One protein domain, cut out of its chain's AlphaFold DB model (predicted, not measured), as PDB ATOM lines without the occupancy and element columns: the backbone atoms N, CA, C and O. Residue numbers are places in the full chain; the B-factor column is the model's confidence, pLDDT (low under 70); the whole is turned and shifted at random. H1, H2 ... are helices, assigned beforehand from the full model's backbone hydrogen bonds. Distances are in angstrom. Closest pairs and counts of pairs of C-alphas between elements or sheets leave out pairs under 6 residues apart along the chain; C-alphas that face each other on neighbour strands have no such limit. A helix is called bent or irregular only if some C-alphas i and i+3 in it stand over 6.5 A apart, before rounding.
ATOM      1  N   SER A 440      96.053 120.164  62.411       91.25
ATOM      2  CA  SER A 440      95.144 119.486  63.344       91.25
ATOM      3  C   SER A 440      95.795 119.252  64.708       91.25
ATOM      4  O   SER A 440      95.146 119.434  65.737       91.25
ATOM      5  N   HIS A 441      97.091 118.916  64.728       86.00
ATOM      6  CA  HIS A 441      97.871 118.810  65.964       86.00
ATOM      7  C   HIS A 441      97.942 120.155  66.704       86.00
ATOM      8  O   HIS A 441      97.645 120.230  67.894       86.00
ATOM      9  N   GLU A 442      98.254 121.241  65.997       84.44
ATOM     10  CA  GLU A 442      98.292 122.592  66.563       84.44
ATOM     11  C   GLU A 442      96.918 123.052  67.065       84.44
ATOM     12  O   GLU A 442      96.825 123.694  68.107       84.44
ATOM     13  N   ASN A 443      95.831 122.720  66.365       88.44
ATOM     14  CA  ASN A 443      94.483 123.065  66.820       88.44
ATOM     15  C   ASN A 443      94.068 122.282  68.069       88.44
ATOM     16  O   ASN A 443      93.443 122.862  68.956       88.44
ATOM     17  N   LEU A 444      94.468 121.012  68.183       85.50
ATOM     18  CA  LEU A 444      94.283 120.244  69.412       85.50
ATOM     19  C   LEU A 444      95.063 120.879  70.575       85.50
ATOM     20  O   LEU A 444      94.506 121.057  71.655       85.50
ATOM     21  N   LEU A 445      96.310 121.310  70.347       77.31
ATOM     22  CA  LEU A 445      97.090 122.038  71.354       77.31
ATOM     23  C   LEU A 445      96.437 123.370  71.746       77.31
ATOM     24  O   LEU A 445      96.364 123.679  72.932       77.31
ATOM     25  N   LYS A 446      95.920 124.146  70.784       76.50
ATOM     26  CA  LYS A 446      95.191 125.397  71.068       76.50
ATOM     27  C   LYS A 446      93.967 125.149  71.940       76.50
ATOM     28  O   LYS A 446      93.814 125.823  72.955       76.50
ATOM     29  N   PHE A 447      93.159 124.149  71.587       79.25
ATOM     30  CA  PHE A 447      92.009 123.730  72.383       79.25
ATOM     31  C   PHE A 447      92.427 123.399  73.828       79.25
ATOM     32  O   PHE A 447      91.867 123.915  74.794       79.25
ATOM     33  N   MET A 448      93.506 122.630  74.005       72.12
ATOM     34  CA  MET A 448      94.041 122.334  75.340       72.12
ATOM     35  C   MET A 448      94.552 123.569  76.085       72.12
ATOM     36  O   MET A 448      94.488 123.635  77.312       72.12
ATOM     37  N   MET A 449      95.132 124.526  75.367       66.69
ATOM     38  CA  MET A 449      95.688 125.747  75.935       66.69
ATOM     39  C   MET A 449      94.587 126.714  76.394       66.69
ATOM     40  O   MET A 449      94.771 127.373  77.419       66.69
ATOM     41  N   HIS A 450      93.431 126.730  75.718       64.12
ATOM     42  CA  HIS A 450      92.196 127.319  76.252       64.12
ATOM     43  C   HIS A 450      91.784 126.602  77.555       64.12
ATOM     44  O   HIS A 450      91.479 127.255  78.555       64.12
ATOM     45  N   GLY A 451      91.922 125.266  77.560       55.31
ATOM     46  CA  GLY A 451      91.792 124.327  78.687       55.31
ATOM     47  C   GLY A 451      92.588 124.650  79.949       55.31
ATOM     48  O   GLY A 451      92.077 124.613  81.070       55.31
ATOM     49  N   GLN A 452      93.880 124.933  79.779       59.22
ATOM     50  CA  GLN A 452      94.857 124.965  80.864       59.22
ATOM     51  C   GLN A 452      95.731 126.222  80.836       59.22
ATOM     52  O   GLN A 452      96.748 126.306  80.144       59.22
ATOM     53  N   ARG A 453      95.435 127.149  81.753       52.94
ATOM     54  CA  ARG A 453      96.151 128.431  81.922       52.94
ATOM     55  C   ARG A 453      97.672 128.301  82.146       52.94
ATOM     56  O   ARG A 453      98.403 129.251  81.888       52.94
ATOM     57  N   ARG A 454      98.164 127.144  82.612       54.94
ATOM     58  CA  ARG A 454      99.594 126.867  82.876       54.94
ATOM     59  C   ARG A 454     100.409 126.462  81.639       54.94
ATOM     60  O   ARG A 454     101.632 126.543  81.674       54.94
ATOM     61  N   LEU A 455      99.753 126.004  80.570       59.72
ATOM     62  CA  LEU A 455     100.427 125.423  79.400       59.72
ATOM     63  C   LEU A 455     100.839 126.482  78.369       59.72
ATOM     64  O   LEU A 455     101.873 126.330  77.719       59.72
ATOM     65  N   MET A 456     100.104 127.597  78.294       59.56
ATOM     66  CA  MET A 456     100.396 128.725  77.398       59.56
ATOM     67  C   MET A 456     101.813 129.307  77.563       59.56
ATOM     68  O   MET A 456     102.542 129.384  76.570       59.56
ATOM     69  N   PRO A 457     102.271 129.667  78.780       65.12
ATOM     70  CA  PRO A 457     103.622 130.198  78.969       65.12
ATOM     71  C   PRO A 457     104.726 129.197  78.612       65.12
ATOM     72  O   PRO A 457     105.772 129.579  78.092       65.12
ATOM     73  N   ARG A 458     104.500 127.903  78.875       76.38
ATOM     74  CA  ARG A 458     105.480 126.837  78.624       76.38
ATOM     75  C   ARG A 458     105.655 126.565  77.136       76.38
ATOM     76  O   ARG A 458     106.784 126.444  76.668       76.38
ATOM     77  N   HIS A 459     104.548 126.538  76.394       67.88
ATOM     78  CA  HIS A 459     104.563 126.378  74.941       67.88
ATOM     79  C   HIS A 459     105.348 127.515  74.287       67.88
ATOM     80  O   HIS A 459     106.206 127.293  73.436       67.88
ATOM     81  N   TYR A 460     105.117 128.739  74.764       69.06
ATOM     82  CA  TYR A 460     105.840 129.917  74.308       69.06
ATOM     83  C   TYR A 460     107.354 129.812  74.542       69.06
ATOM     84  O   TYR A 460     108.134 130.035  73.617       69.06
ATOM     85  N   VAL A 461     107.777 129.416  75.749       76.38
ATOM     86  CA  VAL A 461     109.199 129.183  76.062       76.38
ATOM     87  C   VAL A 461     109.804 128.178  75.091       76.38
ATOM     88  O   VAL A 461     110.880 128.417  74.547       76.38
ATOM     89  N   MET A 462     109.099 127.082  74.815       76.69
ATOM     90  CA  MET A 462     109.602 126.071  73.895       76.69
ATOM     91  C   MET A 462     109.749 126.573  72.467       76.69
ATOM     92  O   MET A 462     110.794 126.352  71.854       76.69
ATOM     93  N   LYS A 463     108.744 127.291  71.968       71.12
ATOM     94  CA  LYS A 463     108.764 127.882  70.634       71.12
ATOM     95  C   LYS A 463     109.942 128.840  70.466       71.12
ATOM     96  O   LYS A 463     110.698 128.711  69.508       71.12
ATOM     97  N   VAL A 464     110.175 129.726  71.437       75.62
ATOM     98  CA  VAL A 464     111.309 130.671  71.415       75.62
ATOM     99  C   VAL A 464     112.653 129.939  71.391       75.62
ATOM    100  O   VAL A 464     113.565 130.326  70.659       75.62
ATOM    101  N   LEU A 465     112.792 128.870  72.176       80.81
ATOM    102  CA  LEU A 465     114.012 128.063  72.202       80.81
ATOM    103  C   LEU A 465     114.229 127.298  70.885       80.81
ATOM    104  O   LEU A 465     115.363 127.222  70.416       80.81
ATOM    105  N   GLN A 466     113.171 126.772  70.265       78.12
ATOM    106  CA  GLN A 466     113.239 126.104  68.958       78.12
ATOM    107  C   GLN A 466     113.564 127.085  67.823       78.12
ATOM    108  O   GLN A 466     114.431 126.804  66.998       78.12
ATOM    109  N   GLU A 467     112.926 128.259  67.799       76.31
ATOM    110  CA  GLU A 467     113.181 129.323  66.817       76.31
ATOM    111  C   GLU A 467     114.621 129.841  66.887       76.31
ATOM    112  O   GLU A 467     115.232 130.125  65.857       76.31
ATOM    113  N   LYS A 468     115.196 129.914  68.092       77.69
ATOM    114  CA  LYS A 468     116.601 130.295  68.301       77.69
ATOM    115  C   LYS A 468     117.595 129.144  68.114       77.69
ATOM    116  O   LYS A 468     118.786 129.344  68.333       77.69
ATOM    117  N   GLY A 469     117.136 127.947  67.735       80.25
ATOM    118  CA  GLY A 469     117.989 126.766  67.554       80.25
ATOM    119  C   GLY A 469     118.596 126.218  68.852       80.25
ATOM    120  O   GLY A 469     119.516 125.406  68.806       80.25
ATOM    121  N   LEU A 470     118.095 126.652  70.012       81.38
ATOM    122  CA  LEU A 470     118.543 126.233  71.347       81.38
ATOM    123  C   LEU A 470     117.863 124.937  71.811       81.38
ATOM    124  O   LEU A 470     118.250 124.346  72.820       81.38
ATOM    125  N   MET A 471     116.860 124.480  71.064       77.62
ATOM    126  CA  MET A 471     116.136 123.239  71.290       77.62
ATOM    127  C   MET A 471     115.784 122.571  69.958       77.62
ATOM    128  O   MET A 471     115.409 123.250  69.006       77.62
ATOM    129  N   SER A 472     115.883 121.236  69.899       71.75
ATOM    130  CA  SER A 472     115.448 120.472  68.720       71.75
ATOM    131  C   SER A 472     113.948 120.655  68.471       71.75
ATOM    132  O   SER A 472     113.156 120.664  69.419       71.75
ATOM    133  N   LYS A 473     113.567 120.746  67.192       59.16
ATOM    134  CA  LYS A 473     112.163 120.749  66.756       59.16
ATOM    135  C   LYS A 473     111.449 119.431  67.073       59.16
ATOM    136  O   LYS A 473     110.243 119.449  67.244       59.16
ATOM    137  N   ASP A 474     112.201 118.347  67.266       52.19
ATOM    138  CA  ASP A 474     111.668 117.013  67.585       52.19
ATOM    139  C   ASP A 474     111.415 116.810  69.095       52.19
ATOM    140  O   ASP A 474     111.071 115.715  69.544       52.19
ATOM    141  N   LYS A 475     111.664 117.830  69.934       60.44
ATOM    142  CA  LYS A 475     111.335 117.755  71.365       60.44
ATOM    143  C   LYS A 475     109.858 118.083  71.582       60.44
ATOM    144  O   LYS A 475     109.476 119.249  71.535       60.44
ATOM    145  N   SER A 476     109.093 117.049  71.930       55.59
ATOM    146  CA  SER A 476     107.659 117.129  72.217       55.59
ATOM    147  C   SER A 476     107.305 118.102  73.344       55.59
ATOM    148  O   SER A 476     107.839 118.013  74.454       55.59
ATOM    149  N   PHE A 477     106.346 118.992  73.064       59.91
ATOM    150  CA  PHE A 477     105.721 119.891  74.042       59.91
ATOM    151  C   PHE A 477     105.080 119.132  75.216       59.91
ATOM    152  O   PHE A 477     105.098 119.598  76.353       59.91
ATOM    153  N   LEU A 478     104.594 117.920  74.969       52.91
ATOM    154  CA  LEU A 478     103.840 117.123  75.938       52.91
ATOM    155  C   LEU A 478     104.715 116.648  77.096       52.91
ATOM    156  O   LEU A 478     104.347 116.787  78.258       52.91
ATOM    157  N   ARG A 479     105.955 116.250  76.799       59.00
ATOM    158  CA  ARG A 479     106.936 115.866  77.829       59.00
ATOM    159  C   ARG A 479     107.386 117.032  78.710       59.00
ATOM    160  O   ARG A 479     107.931 116.814  79.785       59.00
ATOM    161  N   THR A 480     107.215 118.276  78.262       61.19
ATOM    162  CA  THR A 480     107.550 119.459  79.074       61.19
ATOM    163  C   THR A 480     106.349 119.962  79.879       61.19
ATOM    164  O   THR A 480     106.526 120.596  80.923       61.19
ATOM    165  N   ALA A 481     105.127 119.642  79.443       54.25
ATOM    166  CA  ALA A 481     103.902 119.868  80.202       54.25
ATOM    167  C   ALA A 481     103.861 119.027  81.495       54.25
ATOM    168  O   ALA A 481     103.368 119.510  82.515       54.25
ATOM    169  N   GLU A 482     104.462 117.832  81.480       55.12
ATOM    170  CA  GLU A 482     104.606 116.922  82.631       55.12
ATOM    171  C   GLU A 482     105.609 117.409  83.695       55.12
ATOM    172  O   GLU A 482     105.535 117.013  84.861       55.12
ATOM    173  N   ASP A 483     106.548 118.289  83.333       62.84
ATOM    174  CA  ASP A 483     107.568 118.754  84.271       62.84
ATOM    175  C   ASP A 483     106.938 119.614  85.386       62.84
ATOM    176  O   ASP A 483     106.188 120.569  85.147       62.84
ATOM    177  N   SER A 484     107.279 119.319  86.647       64.56
ATOM    178  CA  SER A 484     106.937 120.218  87.762       64.56
ATOM    179  C   SER A 484     107.507 121.618  87.505       64.56
ATOM    180  O   SER A 484     108.532 121.751  86.843       64.56
ATOM    181  N   GLU A 485     106.897 122.669  88.054       63.22
ATOM    182  CA  GLU A 485     107.319 124.055  87.782       63.22
ATOM    183  C   GLU A 485     108.822 124.283  88.020       63.22
ATOM    184  O   GLU A 485     109.526 124.807  87.162       63.22
ATOM    185  N   LYS A 486     109.342 123.765  89.140       72.75
ATOM    186  CA  LYS A 486     110.776 123.814  89.462       72.75
ATOM    187  C   LYS A 486     111.638 123.065  88.446       72.75
ATOM    188  O   LYS A 486     112.772 123.459  88.188       72.75
ATOM    189  N   LEU A 487     111.132 121.954  87.917       74.12
ATOM    190  CA  LEU A 487     111.845 121.140  86.941       74.12
ATOM    191  C   LEU A 487     111.845 121.807  85.560       74.12
ATOM    192  O   LEU A 487     112.887 121.822  84.911       74.12
ATOM    193  N   PHE A 488     110.725 122.421  85.170       78.38
ATOM    194  CA  PHE A 488     110.589 123.186  83.935       78.38
ATOM    195  C   PHE A 488     111.514 124.412  83.936       78.38
ATOM    196  O   PHE A 488     112.304 124.592  83.010       78.38
ATOM    197  N   GLU A 489     111.503 125.201  85.017       78.00
ATOM    198  CA  GLU A 489     112.407 126.346  85.190       78.00
ATOM    199  C   GLU A 489     113.879 125.913  85.104       78.00
ATOM    200  O   GLU A 489     114.662 126.493  84.350       78.00
ATOM    201  N   LYS A 490     114.251 124.832  85.800       80.94
ATOM    202  CA  LYS A 490     115.622 124.304  85.802       80.94
ATOM    203  C   LYS A 490     116.067 123.752  84.442       80.94
ATOM    204  O   LYS A 490     117.251 123.840  84.123       80.94
ATOM    205  N   ARG A 491     115.169 123.140  83.662       80.44
ATOM    206  CA  ARG A 491     115.510 122.490  82.381       80.44
ATOM    207  C   ARG A 491     115.445 123.416  81.174       80.44
ATOM    208  O   ARG A 491     116.248 123.228  80.267       80.44
ATOM    209  N   TYR A 492     114.513 124.366  81.143       82.38
ATOM    210  CA  TYR A 492     114.221 125.138  79.928       82.38
ATOM    211  C   TYR A 492     114.433 126.642  80.085       82.38
ATOM    212  O   TYR A 492     114.617 127.327  79.090       82.38
ATOM    213  N   LEU A 493     114.453 127.177  81.305       82.94
ATOM    214  CA  LEU A 493     114.665 128.613  81.513       82.94
ATOM    215  C   LEU A 493     116.087 128.899  81.984       82.94
ATOM    216  O   LEU A 493     116.807 129.684  81.373       82.94
ATOM    217  N   GLN A 494     116.528 128.213  83.035       82.44
ATOM    218  CA  GLN A 494     117.818 128.459  83.669       82.44
ATOM    219  C   GLN A 494     119.034 128.207  82.754       82.44
ATOM    220  O   GLN A 494     119.939 129.040  82.775       82.44
ATOM    221  N   PRO A 495     119.069 127.160  81.901       85.38
ATOM    222  CA  PRO A 495     120.199 126.919  80.996       85.38
ATOM    223  C   PRO A 495     120.322 127.946  79.866       85.38
ATOM    224  O   PRO A 495     121.367 128.038  79.230       85.38
ATOM    225  N   HIS A 496     119.255 128.701  79.598       84.25
ATOM    226  CA  HIS A 496     119.181 129.648  78.487       84.25
ATOM    227  C   HIS A 496     119.065 131.103  78.955       84.25
ATOM    228  O   HIS A 496     118.935 131.992  78.118       84.25
ATOM    229  N   LYS A 497     119.158 131.357  80.269       78.38
ATOM    230  CA  LYS A 497     118.991 132.686  80.873       78.38
ATOM    231  C   LYS A 497     119.991 133.717  80.339       78.38
ATOM    232  O   LYS A 497     119.622 134.866  80.138       78.38
ATOM    233  N   ASP A 498     121.219 133.286  80.060       75.00
ATOM    234  CA  ASP A 498     122.278 134.165  79.548       75.00
ATOM    235  C   ASP A 498     122.199 134.365  78.021       75.00
ATOM    236  O   ASP A 498     122.737 135.332  77.488       75.00
ATOM    237  N   VAL A 499     121.522 133.458  77.304       80.00
ATOM    238  CA  VAL A 499     121.412 133.460  75.830       80.00
ATOM    239  C   VAL A 499     120.114 134.123  75.356       80.00
ATOM    240  O   VAL A 499     120.065 134.719  74.279       80.00
ATOM    241  N   VAL A 500     119.054 134.031  76.158       79.44
ATOM    242  CA  VAL A 500     117.769 134.702  75.948       79.44
ATOM    243  C   VAL A 500     117.435 135.490  77.218       79.44
ATOM    244  O   VAL A 500     116.606 135.036  78.016       79.44
ATOM    245  N   PRO A 501     118.105 136.642  77.438       66.38
ATOM    246  CA  PRO A 501     117.760 137.526  78.543       66.38
ATOM    247  C   PRO A 501     116.261 137.856  78.468       66.38
ATOM    248  O   PRO A 501     115.694 137.945  77.380       66.38
ATOM    249  N   ASP A 502     115.613 137.921  79.628       73.81
ATOM    250  CA  ASP A 502     114.173 138.156  79.828       73.81
ATOM    251  C   ASP A 502     113.232 136.957  79.614       73.81
ATOM    252  O   ASP A 502     112.057 137.051  79.962       73.81
ATOM    253  N   LEU A 503     113.690 135.794  79.124       77.81
ATOM    254  CA  LEU A 503     112.794 134.640  78.911       77.81
ATOM    255  C   LEU A 503     112.160 134.128  80.216       77.81
ATOM    256  O   LEU A 503     110.985 133.761  80.241       77.81
ATOM    257  N   ALA A 504     112.932 134.117  81.306       74.81
ATOM    258  CA  ALA A 504     112.459 133.696  82.624       74.81
ATOM    259  C   ALA A 504     111.475 134.708  83.237       74.81
ATOM    260  O   ALA A 504     110.459 134.309  83.805       74.81
ATOM    261  N   ASP A 505     111.745 136.003  83.070       69.56
ATOM    262  CA  ASP A 505     110.893 137.075  83.587       69.56
ATOM    263  C   ASP A 505     109.593 137.183  82.776       69.56
ATOM    264  O   ASP A 505     108.511 137.306  83.353       69.56
ATOM    265  N   ALA A 506     109.666 137.007  81.452       63.06
ATOM    266  CA  ALA A 506     108.507 136.895  80.570       63.06
ATOM    267  C   ALA A 506     107.647 135.671  80.915       63.06
ATOM    268  O   ALA A 506     106.425 135.785  80.999       63.06
ATOM    269  N   TYR A 507     108.259 134.512  81.187       72.25
ATOM    270  CA  TYR A 507     107.542 133.315  81.639       72.25
ATOM    271  C   TYR A 507     106.853 133.526  83.002       72.25
ATOM    272  O   TYR A 507     105.702 133.124  83.189       72.25
ATOM    273  N   ALA A 508     107.504 134.215  83.942       69.19
ATOM    274  CA  ALA A 508     106.908 134.557  85.233       69.19
ATOM    275  C   ALA A 508     105.752 135.572  85.101       69.19
ATOM    276  O   ALA A 508     104.720 135.422  85.761       69.19
ATOM    277  N   ALA A 509     105.886 136.574  84.224       61.91
ATOM    278  CA  ALA A 509     104.842 137.553  83.918       61.91
ATOM    279  C   ALA A 509     103.609 136.894  83.273       61.91
ATOM    280  O   ALA A 509     102.478 137.154  83.696       61.91
ATOM    281  N   ALA A 510     103.837 135.977  82.332       58.59
ATOM    282  CA  ALA A 510     102.822 135.156  81.677       58.59
ATOM    283  C   ALA A 510     101.933 134.401  82.667       58.59
ATOM    284  O   ALA A 510     100.705 134.425  82.583       58.59
ATOM    285  N   ARG A 511     102.573 133.746  83.644       62.19
ATOM    286  CA  ARG A 511     101.912 132.939  84.677       62.19
ATOM    287  C   ARG A 511     100.977 133.776  85.551       62.19
ATOM    288  O   ARG A 511      99.987 133.260  86.063       62.19
ATOM    289  N   ASN A 512     101.262 135.070  85.672       56.53
ATOM    290  CA  ASN A 512     100.476 136.023  86.451       56.53
ATOM    291  C   ASN A 512      99.437 136.786  85.604       56.53
ATOM    292  O   ASN A 512      98.746 137.655  86.130       56.53
ATOM    293  N   GLY A 513      99.285 136.461  84.312       47.41
ATOM    294  CA  GLY A 513      98.344 137.132  83.407       47.41
ATOM    295  C   GLY A 513      98.775 138.541  82.987       47.41
ATOM    296  O   GLY A 513      97.930 139.348  82.600       47.41
ATOM    297  N   ASN A 514     100.069 138.851  83.086       55.19
ATOM    298  CA  ASN A 514     100.634 140.112  82.621       55.19
ATOM    299  C   ASN A 514     101.025 140.027  81.137       55.19
ATOM    300  O   ASN A 514     101.208 138.941  80.587       55.19
ATOM    301  N   VAL A 515     101.148 141.188  80.490       54.03
ATOM    302  CA  VAL A 515     101.562 141.309  79.084       54.03
ATOM    303  C   VAL A 515     102.929 140.634  78.888       54.03
ATOM    304  O   VAL A 515     103.898 140.999  79.548       54.03
ATOM    305  N   MET A 516     102.984 139.641  77.990       51.84
ATOM    306  CA  MET A 516     104.146 138.767  77.736       51.84
ATOM    307  C   MET A 516     105.388 139.534  77.275       51.84
ATOM    308  O   MET A 516     106.505 139.219  77.678       51.84
ATOM    309  N   ARG A 517     105.174 140.524  76.402       56.34
ATOM    310  CA  ARG A 517     106.161 141.479  75.900       56.34
ATOM    311  C   ARG A 517     105.443 142.759  75.498       56.34
ATOM    312  O   ARG A 517     104.371 142.690  74.895       56.34
ATOM    313  N   ASN A 518     106.036 143.911  75.791       67.06
ATOM    314  CA  ASN A 518     105.526 145.190  75.301       67.06
ATOM    315  C   ASN A 518     106.007 145.432  73.859       67.06
ATOM    316  O   ASN A 518     106.896 146.242  73.618       67.06
ATOM    317  N   GLU A 519     105.491 144.647  72.913       74.88
ATOM    318  CA  GLU A 519     105.810 144.784  71.487       74.88
ATOM    319  C   GLU A 519     104.859 145.780  70.805       74.88
ATOM    320  O   GLU A 519     103.730 145.999  71.250       74.88
ATOM    321  N   MET A 520     105.319 146.368  69.697       79.12
ATOM    322  CA  MET A 520     104.482 147.197  68.832       79.12
ATOM    323  C   MET A 520     103.579 146.307  67.980       79.12
ATOM    324  O   MET A 520     104.051 145.564  67.121       79.12
ATOM    325  N   ILE A 521     102.273 146.412  68.189       78.50
ATOM    326  CA  ILE A 521     101.249 145.674  67.454       78.50
ATOM    327  C   ILE A 521     100.708 146.564  66.341       78.50
ATOM    328  O   ILE A 521     100.320 147.708  66.572       78.50
ATOM    329  N   ARG A 522     100.636 146.028  65.121       81.25
ATOM    330  CA  ARG A 522     100.005 146.697  63.981       81.25
ATOM    331  C   ARG A 522      99.129 145.710  63.220       81.25
ATOM    332  O   ARG A 522      99.643 144.785  62.603       81.25
ATOM    333  N   LEU A 523      97.814 145.922  63.260       76.81
ATOM    334  CA  LEU A 523      96.831 145.019  62.643       76.81
ATOM    335  C   LEU A 523      96.674 145.239  61.132       76.81
ATOM    336  O   LEU A 523      96.326 144.321  60.401       76.81
ATOM    337  N   SER A 524      96.954 146.453  60.654       78.81
ATOM    338  CA  SER A 524      96.905 146.812  59.236       78.81
ATOM    339  C   SER A 524      97.942 147.898  58.926       78.81
ATOM    340  O   SER A 524      98.185 148.765  59.772       78.81
ATOM    341  N   PRO A 525      98.536 147.926  57.715       79.81
ATOM    342  CA  PRO A 525      99.426 149.007  57.286       79.81
ATOM    343  C   PRO A 525      98.794 150.404  57.362       79.81
ATOM    344  O   PRO A 525      99.513 151.395  57.411       79.81
ATOM    345  N   MET A 526      97.466 150.506  57.388       79.06
ATOM    346  CA  MET A 526      96.752 151.785  57.493       79.06
ATOM    347  C   MET A 526      96.384 152.168  58.933       79.06
ATOM    348  O   MET A 526      95.842 153.245  59.154       79.06
ATOM    349  N   MET A 527      96.689 151.311  59.910       86.06
ATOM    350  CA  MET A 527      96.500 151.586  61.335       86.06
ATOM    351  C   MET A 527      97.823 152.019  61.986       86.06
ATOM    352  O   MET A 527      98.897 151.592  61.529       86.06
ATOM    353  N   PRO A 528      97.776 152.844  63.049       85.81
ATOM    354  CA  PRO A 528      98.968 153.168  63.816       85.81
ATOM    355  C   PRO A 528      99.472 151.919  64.555       85.81
ATOM    356  O   PRO A 528      98.662 151.090  64.973       85.81
ATOM    357  N   PRO A 529     100.795 151.758  64.725       85.12
ATOM    358  CA  PRO A 529     101.310 150.755  65.642       85.12
ATOM    359  C   PRO A 529     100.986 151.174  67.086       85.12
ATOM    360  O   PRO A 529     101.061 152.360  67.412       85.12
ATOM    361  N   ILE A 530     100.623 150.216  67.936       82.00
ATOM    362  CA  ILE A 530     100.236 150.440  69.336       82.00
ATOM    363  C   ILE A 530     101.056 149.507  70.219       82.00
ATOM    364  O   ILE A 530     101.208 148.328  69.899       82.00
ATOM    365  N   GLU A 531     101.574 150.015  71.329       83.88
ATOM    366  CA  GLU A 531     102.248 149.181  72.322       83.88
ATOM    367  C   GLU A 531     101.259 148.213  72.979       83.88
ATOM    368  O   GLU A 531     100.150 148.595  73.351       83.88
ATOM    369  N   ALA A 532     101.652 146.954  73.178       79.12
ATOM    370  CA  ALA A 532     100.787 145.966  73.825       79.12
ATOM    371  C   ALA A 532     100.289 146.415  75.218       79.12
ATOM    372  O   ALA A 532      99.170 146.078  75.612       79.12
ATOM    373  N   ALA A 533     101.080 147.202  75.955       79.56
ATOM    374  CA  ALA A 533     100.694 147.791  77.237       79.56
ATOM    375  C   ALA A 533      99.638 148.906  77.121       79.56
ATOM    376  O   ALA A 533      98.919 149.161  78.085       79.56
ATOM    377  N   GLU A 534      99.518 149.543  75.954       82.00
ATOM    378  CA  GLU A 534      98.551 150.606  75.662       82.00
ATOM    379  C   GLU A 534      97.224 150.071  75.085       82.00
ATOM    380  O   GLU A 534      96.317 150.853  74.792       82.00
ATOM    381  N   LEU A 535      97.069 148.748  74.941       82.50
ATOM    382  CA  LEU A 535      95.825 148.143  74.462       82.50
ATOM    383  C   LEU A 535      94.638 148.465  75.393       82.50
ATOM    384  O   LEU A 535      94.789 148.409  76.619       82.50
ATOM    385  N   PRO A 536      93.425 148.709  74.855       78.62
ATOM    386  CA  PRO A 536      92.296 149.190  75.656       78.62
ATOM    387  C   PRO A 536      91.931 148.293  76.840       78.62
ATOM    388  O   PRO A 536      91.706 148.764  77.951       78.62
ATOM    389  N   TRP A 537      91.930 146.977  76.633       76.56
ATOM    390  CA  TRP A 537      91.627 145.994  77.678       76.56
ATOM    391  C   TRP A 537      92.752 145.798  78.700       76.56
ATOM    392  O   TRP A 537      92.509 145.249  79.774       76.56
ATOM    393  N   VAL A 538      93.972 146.253  78.400       76.19
ATOM    394  CA  VAL A 538      95.100 146.236  79.341       76.19
ATOM    395  C   VAL A 538      95.038 147.449  80.268       76.19
ATOM    396  O   VAL A 538      95.257 147.312  81.472       76.19
ATOM    397  N   THR A 539      94.693 148.617  79.728       79.81
ATOM    398  CA  THR A 539      94.683 149.891  80.464       79.81
ATOM    399  C   THR A 539      93.396 150.133  81.259       79.81
ATOM    400  O   THR A 539      93.416 150.891  82.225       79.81
ATOM    401  N   LEU A 540      92.286 149.467  80.915       76.25
ATOM    402  CA  LEU A 540      90.998 149.582  81.621       76.25
ATOM    403  C   LEU A 540      91.025 149.100  83.084       76.25
ATOM    404  O   LEU A 540      90.206 149.550  83.883       76.25
ATOM    405  N   SER A 541      91.938 148.191  83.446       71.69
ATOM    406  CA  SER A 541      92.077 147.696  84.820       71.69
ATOM    407  C   SER A 541      93.520 147.767  85.312       71.69
ATOM    408  O   SER A 541      94.439 147.196  84.718       71.69
ATOM    409  N   GLY A 542      93.702 148.398  86.473       65.81
ATOM    410  CA  GLY A 542      94.976 148.412  87.193       65.81
ATOM    411  C   GLY A 542      95.348 147.061  87.814       65.81
ATOM    412  O   GLY A 542      96.520 146.841  88.107       65.81
ATOM    413  N   THR A 543      94.385 146.145  87.985       71.25
ATOM    414  CA  THR A 543      94.611 144.818  88.581       71.25
ATOM    415  C   THR A 543      94.644 143.706  87.523       71.25
ATOM    416  O   THR A 543      93.880 143.770  86.548       71.25
ATOM    417  N   PRO A 544      95.476 142.660  87.706       62.44
ATOM    418  CA  PRO A 544      95.484 141.476  86.841       62.44
ATOM    419  C   PRO A 544      94.111 140.796  86.724       62.44
ATOM    420  O   PRO A 544      93.720 140.360  85.641       62.44
ATOM    421  N   GLU A 545      93.341 140.742  87.812       64.06
ATOM    422  CA  GLU A 545      92.008 140.131  87.865       64.06
ATOM    423  C   GLU A 545      90.991 140.897  87.015       64.06
ATOM    424  O   GLU A 545      90.224 140.289  86.263       64.06
ATOM    425  N   GLY A 546      91.000 142.232  87.084       66.75
ATOM    426  CA  GLY A 546      90.110 143.048  86.263       66.75
ATOM    427  C   GLY A 546      90.476 142.974  84.779       66.75
ATOM    428  O   GLY A 546      89.583 142.828  83.947       66.75
ATOM    429  N   ARG A 547      91.775 142.943  84.428       69.62
ATOM    430  CA  ARG A 547      92.220 142.734  83.032       69.62
ATOM    431  C   ARG A 547      91.748 141.384  82.501       69.62
ATOM    432  O   ARG A 547      91.219 141.304  81.397       69.62
ATOM    433  N   ARG A 548      91.884 140.329  83.311       60.38
ATOM    434  CA  ARG A 548      91.403 138.979  82.983       60.38
ATOM    435  C   ARG A 548      89.900 138.969  82.718       60.38
ATOM    436  O   ARG A 548      89.471 138.395  81.724       60.38
TER     437      ARG A 548
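This is residues 440 to 548 of the 1266 residues of an uncharacterized protein of Leersia perrieri (UniProt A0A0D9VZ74). Three helices, H2, H4 and H5, lie nearly aligned with their centres in a triangle; H1 leads off near the start of H2, and the short H3 sits near that same end. From H5 a long stretch, residues 512 to 535, folds back on itself through a short pairing and ends in a small corner of two short helices, H6 and H7, apart from H2 and H4. The 109 printed residues hold seven named helices, H1 to H7 in chain order, and no named strand; the class is all helix. The whole is only just compact, close to loose, with a radius of gyration of the C-alphas of 15.5 A and spans of 39, 34 and 30 A.

H1, residues 440 to 451, and H2, residues 455 to 467, are close but not clearly touching; their closest C-alphas, of Met 449 and Met 456, are 5.8 A apart, and they run opposite ways at a steep tilt of 41 degrees. H2 is the hub, touching three helices. H3, residues 478 to 481, only just touches H2, with 3 pairs of C-alphas within 8 A, the closest being Leu 455 and Ala 481 at 6.6 A. H4, residues 485 to 496, only just touches H2 with 3 such pairs, the closest being Val 461 and Tyr 492 at 7.5 A; they run the same way at a shallow tilt of 21 degrees. H5, residues 503 to 511, touches H2, closest at the C-alphas of Pro 457 and Tyr 507, 5.7 A, opposite ways at a shallow tilt of 23 degrees. H4 and H5 form a helical hairpin at a shallow tilt of 31 degrees; the C-alphas of Leu 493 and Ala 504, their closest, are 5.7 A apart. Residues 520 to 521 pair with 530 to 531, antiparallel. H6, residues 536 to 539, and H7, residues 544 to 548, touch only at the corner, and only just, with 3 pairs of C-alphas within 8 A; the closest are those of Val 538 and Arg 547, 5.8 A apart. Every O i to N i+4 pair is within hydrogen-bond range in H1, H2, H5 and H7, and 5 of 8 are in H4; H3 and H6 are too short for such a pair.

H1 starts at C-alpha 440, (95.144, 119.486, 63.344), and is 16.4 A long. H2 is 18.3 A, H4 16.1 A and H5 12.4 A long. H4 is irregular, only just: C-alphas 491 and 494 are 6.53 A apart. H3, H6 and H7 are 5.1, 5.4 and 6.1 A long, and H7 ends at C-alpha 548, (91.403, 138.979, 82.983).

The C-alphas of Leu 487 and Met 526 are the two farthest apart, 45.1 A. The printed part has no cut, and the link from H5 to H6, 24 residues, is long. Mean pLDDT of the printed part is 71.6; 44 residues are under 70, among them 473 to 485 and 508 to 518.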